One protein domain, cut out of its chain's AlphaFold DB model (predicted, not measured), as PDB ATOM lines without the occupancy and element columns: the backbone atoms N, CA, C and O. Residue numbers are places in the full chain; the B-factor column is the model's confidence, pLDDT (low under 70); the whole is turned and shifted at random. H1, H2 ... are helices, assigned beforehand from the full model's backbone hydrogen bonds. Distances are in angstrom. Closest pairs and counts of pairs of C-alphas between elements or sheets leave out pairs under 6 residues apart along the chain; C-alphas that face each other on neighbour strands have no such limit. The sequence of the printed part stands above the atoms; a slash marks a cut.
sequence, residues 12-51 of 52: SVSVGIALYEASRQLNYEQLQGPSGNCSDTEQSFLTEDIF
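This is residues 12 to 51 of the 52 residues of the protein "AGAMOUS-like 26 isoform 3" of Theobroma cacao (UniProt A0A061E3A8). The model is a loose, open U of three helices: the longest, H1, makes one arm, H3 makes the other, and the small helix H2 lies at the base between them with the links on both sides of it. The two arms stay apart and the space between them is empty, with residues 12 to 19 and 32 to 51 standing free. The printed part has 40 residues with three named helices, in the order H1, H2, H3 along the chain, and no named strand; the class is all helix. The whole is loose, with a radius of gyration of the C-alphas of 11.5 A, and the C-alphas span 28 by 26 by 15 A along their three main axes.

H1, the longest helix, has 14 residues, 12 to 25, and measures 19.9 A from first to last C-alpha. It begins at C-alpha 12, at (17.326, -8.350, 43.633), and ends at C-alpha 25, at (16.443, -2.086, 24.722), with z falling along it. H2 holds residues 29 to 32, four residues. H3 holds residues 38 to 49, 12 residues, and measures 17.7 A. Its C-alpha 38 is at (24.302, 7.805, 40.163) and its C-alpha 49 at (6.851, 7.166, 43.080), with x falling along it.

H1 and H2 only just touch, with 3 pairs of C-alphas within 8 A, and they touch only at the corner by their link. H1 touches H2 with residue 23 alone, and the closest C-alphas of the two helices are those of Ser 23 and Gln 30, 7.1 A apart. Their centres are 13.5 A apart. H3 touches no helix: H2 and H3 are apart, and H1 and H3 are apart. In H1 every O i to N i+4 pair is within hydrogen-bond range, in H3 7 of 8 pairs are, and H2 is too short for such a pair; its one O i to N i+3 pair is within range.

The two C-alphas farthest apart are those of Asn 27 and Phe 51, at 30.6 A, while the first and last printed C-alphas, of Ser 12 and Phe 51, are 22.1 A apart. The printed part has no cut, and the full chain has 52 residues. Both links are tight, with 3 residues between H1 and H2 and 5 between H2 and H3. The mean pLDDT of the printed part is 71.2. The 22 residues from 30 to 51 are under 70; the mean is 92 for H1, 66 for H2 and 54 for H3.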
ATOM      1  N   SER A  12      16.145  -8.983  44.236       92.44
ATOM      2  CA  SER A  12      17.326  -8.350  43.633       92.44
ATOM      3  C   SER A  12      17.661  -8.936  42.261       92.44
ATOM      4  O   SER A  12      18.078  -8.211  41.361       92.44
ATOM      5  N   VAL A  13      17.417 -10.233  42.074       94.88
ATOM      6  CA  VAL A  13      17.618 -10.923  40.797       94.88
ATOM      7  C   VAL A  13      16.589 -10.448  39.773       94.88
ATOM      8  O   VAL A  13      16.958 -10.124  38.649       94.88
ATOM      9  N   SER A  14      15.316 -10.341  40.161       93.94
ATOM     10  CA  SER A  14      14.254  -9.825  39.288       93.94
ATOM     11  C   SER A  14      14.506  -8.376  38.866       93.94
ATOM     12  O   SER A  14      14.397  -8.067  37.680       93.94
ATOM     13  N   VAL A  15      14.891  -7.502  39.806       93.88
ATOM     14  CA  VAL A  15      15.225  -6.096  39.514       93.88
ATOM     15  C   VAL A  15      16.433  -6.012  38.582       93.88
ATOM     16  O   VAL A  15      16.378  -5.302  37.581       93.88
ATOM     17  N   GLY A  16      17.493  -6.783  38.844       92.19
ATOM     18  CA  GLY A  16      18.681  -6.808  37.989       92.19
ATOM     19  C   GLY A  16      18.374  -7.237  36.552       92.19
ATOM     20  O   GLY A  16      18.840  -6.600  35.608       92.19
ATOM     21  N   ILE A  17      17.546  -8.273  36.374       95.06
ATOM     22  CA  ILE A  17      17.108  -8.728  35.046       95.06
ATOM     23  C   ILE A  17      16.298  -7.635  34.340       95.06
ATOM     24  O   ILE A  17      16.571  -7.339  33.179       95.06
ATOM     25  N   ALA A  18      15.334  -7.019  35.031       92.00
ATOM     26  CA  ALA A  18      14.496  -5.970  34.453       92.00
ATOM     27  C   ALA A  18      15.323  -4.753  34.009       92.00
ATOM     28  O   ALA A  18      15.174  -4.294  32.877       92.00
ATOM     29  N   LEU A  19      16.237  -4.276  34.862       90.06
ATOM     30  CA  LEU A  19      17.125  -3.155  34.550       90.06
ATOM     31  C   LEU A  19      18.051  -3.474  33.379       90.06
ATOM     32  O   LEU A  19      18.209  -2.647  32.480       90.06
ATOM     33  N   TYR A  20      18.644  -4.669  33.358       92.12
ATOM     34  CA  TYR A  20      19.530  -5.082  32.274       92.12
ATOM     35  C   TYR A  20      18.790  -5.165  30.934       92.12
ATOM     36  O   TYR A  20      19.273  -4.653  29.924       92.12
ATOM     37  N   GLU A  21      17.604  -5.773  30.921       95.69
ATOM     38  CA  GLU A  21      16.797  -5.927  29.710       95.69
ATOM     39  C   GLU A  21      16.265  -4.585  29.194       95.69
ATOM     40  O   GLU A  21      16.329  -4.336  27.989       95.69
ATOM     41  N   ALA A  22      15.808  -3.698  30.082       90.44
ATOM     42  CA  ALA A  22      15.399  -2.343  29.718       90.44
ATOM     43  C   ALA A  22      16.580  -1.526  29.172       90.44
ATOM     44  O   ALA A  22      16.486  -0.920  28.107       90.44
ATOM     45  N   SER A  23      17.734  -1.583  29.843       87.19
ATOM     46  CA  SER A  23      18.951  -0.895  29.397       87.19
ATOM     47  C   SER A  23      19.401  -1.376  28.024       87.19
ATOM     48  O   SER A  23      19.741  -0.565  27.167       87.19
ATOM     49  N   ARG A  24      19.351  -2.690  27.779       90.00
ATOM     50  CA  ARG A  24      19.674  -3.268  26.472       90.00
ATOM     51  C   ARG A  24      18.729  -2.766  25.376       90.00
ATOM     52  O   ARG A  24      19.193  -2.485  24.274       90.00
ATOM     53  N   GLN A  25      17.429  -2.638  25.664       93.19
ATOM     54  CA  GLN A  25      16.443  -2.086  24.722       93.19
ATOM     55  C   GLN A  25      16.713  -0.610  24.397       93.19
ATOM     56  O   GLN A  25      16.493  -0.187  23.266       93.19
ATOM     57  N   LEU A  26      17.256   0.138  25.358       88.62
ATOM     58  CA  LEU A  26      17.668   1.537  25.214       88.62
ATOM     59  C   LEU A  26      19.136   1.700  24.773       88.62
ATOM     60  O   LEU A  26      19.720   2.761  24.967       88.62
ATOM     61  N   ASN A  27      19.771   0.646  24.243       87.81
ATOM     62  CA  ASN A  27      21.179   0.639  23.815       87.81
ATOM     63  C   ASN A  27      22.186   1.127  24.881       87.81
ATOM     64  O   ASN A  27      23.276   1.586  24.559       87.81
ATOM     65  N   TYR A  28      21.837   0.999  26.161       84.62
ATOM     66  CA  TYR A  28      22.598   1.511  27.299       84.62
ATOM     67  C   TYR A  28      22.786   3.044  27.322       84.62
ATOM     68  O   TYR A  28      23.612   3.523  28.096       84.62
ATOM     69  N   GLU A  29      22.005   3.827  26.562       75.38
ATOM     70  CA  GLU A  29      22.124   5.298  26.524       75.38
ATOM     71  C   GLU A  29      21.906   5.946  27.904       75.38
ATOM     72  O   GLU A  29      22.666   6.826  28.304       75.38
ATOM     73  N   GLN A  30      20.929   5.469  28.687       64.44
ATOM     74  CA  GLN A  30      20.614   6.015  30.018       64.44
ATOM     75  C   GLN A  30      21.693   5.701  31.076       64.44
ATOM     76  O   GLN A  30      21.850   6.439  32.045       64.44
ATOM     77  N   LEU A  31      22.468   4.629  30.876       63.31
ATOM     78  CA  LEU A  31      23.608   4.256  31.729       63.31
ATOM     79  C   LEU A  31      24.902   4.983  31.337       63.31
ATOM     80  O   LEU A  31      25.888   4.919  32.069       63.31
ATOM     81  N   GLN A  32      24.903   5.669  30.193       60.06
ATOM     82  CA  GLN A  32      26.023   6.451  29.674       60.06
ATOM     83  C   GLN A  32      25.965   7.931  30.089       60.06
ATOM     84  O   GLN A  32      26.684   8.761  29.533       60.06
ATOM     85  N   GLY A  33      25.139   8.272  31.085       60.41
ATOM     86  CA  GLY A  33      25.233   9.556  31.778       60.41
ATOM     87  C   GLY A  33      26.635   9.758  32.371       60.41
ATOM     88  O   GLY A  33      27.329   8.774  32.651       60.41
ATOM     89  N   PRO A  34      27.095  11.014  32.548       51.59
ATOM     90  CA  PRO A  34      28.401  11.270  33.139       51.59
ATOM     91  C   PRO A  34      28.492  10.504  34.455       51.59
ATOM     92  O   PRO A  34      27.532  10.468  35.221       51.59
ATOM     93  N   SER A  35      29.644   9.893  34.710       57.56
ATOM     94  CA  SER A  35      29.977   9.148  35.926       57.56
ATOM     95  C   SER A  35      30.047  10.050  37.174       57.56
ATOM     96  O   SER A  35      30.981   9.958  37.966       57.56
ATOM     97  N   GLY A  36      29.113  10.988  37.313       48.53
ATOM     98  CA  GLY A  36      28.866  11.811  38.478       48.53
ATOM     99  C   GLY A  36      27.631  11.268  39.179       48.53
ATOM    100  O   GLY A  36      26.526  11.380  38.668       48.53
ATOM    101  N   ASN A  37      27.851  10.664  40.343       53.75
ATOM    102  CA  ASN A  37      26.854  10.418  41.381       53.75
ATOM    103  C   ASN A  37      25.497   9.858  40.903       53.75
ATOM    104  O   ASN A  37      24.455  10.477  41.091       53.75
ATOM    105  N   CYS A  38      25.507   8.621  40.396       50.69
ATOM    106  CA  CYS A  38      24.302   7.805  40.163       50.69
ATOM    107  C   CYS A  38      23.376   7.726  41.405       50.69
ATOM    108  O   CYS A  38      22.164   7.579  41.284       50.69
ATOM    109  N   SER A  39      23.930   7.910  42.610       53.38
ATOM    110  CA  SER A  39      23.203   7.892  43.882       53.38
ATOM    111  C   SER A  39      22.108   8.959  44.009       53.38
ATOM    112  O   SER A  39      21.096   8.693  44.648       53.38
ATOM    113  N   ASP A  40      22.286  10.148  43.422       52.25
ATOM    114  CA  ASP A  40      21.314  11.250  43.551       52.25
ATOM    115  C   ASP A  40      20.093  11.042  42.640       52.25
ATOM    116  O   ASP A  40      18.957  11.341  43.016       52.25
ATOM    117  N   THR A  41      20.302  10.478  41.446       55.34
ATOM    118  CA  THR A  41      19.226  10.239  40.472       55.34
ATOM    119  C   THR A  41      18.356   9.049  40.866       55.34
ATOM    120  O   THR A  41      17.135   9.154  40.796       55.34
ATOM    121  N   GLU A  42      18.945   7.952  41.356       54.78
ATOM    122  CA  GLU A  42      18.184   6.779  41.822       54.78
ATOM    123  C   GLU A  42      17.348   7.108  43.073       54.78
ATOM    124  O   GLU A  42      16.218   6.640  43.217       54.78
ATOM    125  N   GLN A  43      17.871   7.960  43.964       53.72
ATOM    126  CA  GLN A  43      17.155   8.416  45.157       53.72
ATOM    127  C   GLN A  43      16.036   9.418  44.821       53.72
ATOM    128  O   GLN A  43      14.977   9.367  45.447       53.72
ATOM    129  N   SER A  44      16.234  10.272  43.810       54.41
ATOM    130  CA  SER A  44      15.186  11.167  43.293       54.41
ATOM    131  C   SER A  44      14.056  10.379  42.623       54.41
ATOM    132  O   SER A  44      12.891  10.597  42.936       54.41
ATOM    133  N   PHE A  45      14.391   9.381  41.801       54.09
ATOM    134  CA  PHE A  45      13.403   8.538  41.118       54.09
ATOM    135  C   PHE A  45      12.587   7.679  42.102       54.09
ATOM    136  O   PHE A  45      11.382   7.513  41.945       54.09
ATOM    137  N   LEU A  46      13.215   7.177  43.174       55.56
ATOM    138  CA  LEU A  46      12.514   6.429  44.227       55.56
ATOM    139  C   LEU A  46      11.629   7.309  45.122       55.56
ATOM    140  O   LEU A  46      10.641   6.809  45.661       55.56
ATOM    141  N   THR A  47      11.967   8.589  45.321       56.88
ATOM    142  CA  THR A  47      11.188   9.460  46.216       56.88
ATOM    143  C   THR A  47       9.895   9.970  45.581       56.88
ATOM    144  O   THR A  47       8.968  10.295  46.323       56.88
ATOM    145  N   GLU A  48       9.821  10.043  44.250       55.16
ATOM    146  CA  GLU A  48       8.650  10.569  43.533       55.16
ATOM    147  C   GLU A  48       7.523   9.529  43.388       55.16
ATOM    148  O   GLU A  48       6.355   9.898  43.464       55.16
ATOM    149  N   ASP A  49       7.846   8.235  43.289       49.78
ATOM    150  CA  ASP A  49       6.851   7.166  43.080       49.78
ATOM    151  C   ASP A  49       6.365   6.465  44.372       49.78
ATOM    152  O   ASP A  49       5.403   5.699  44.337       49.78
ATOM    153  N   ILE A  50       6.987   6.708  45.537       61.62
ATOM    154  CA  ILE A  50       6.604   6.061  46.817       61.62
ATOM    155  C   ILE A  50       5.439   6.765  47.544       61.62
ATOM    156  O   ILE A  50       4.798   6.152  48.401       61.62
ATOM    157  N   PHE A  51       5.146   8.028  47.224       51.09
ATOM    158  CA  PHE A  51       4.149   8.847  47.937       51.09
ATOM    159  C   PHE A  51       2.891   9.198  47.117       51.09
ATOM    160  O   PHE A  51       2.168  10.120  47.500       51.09
TER     161      PHE A  51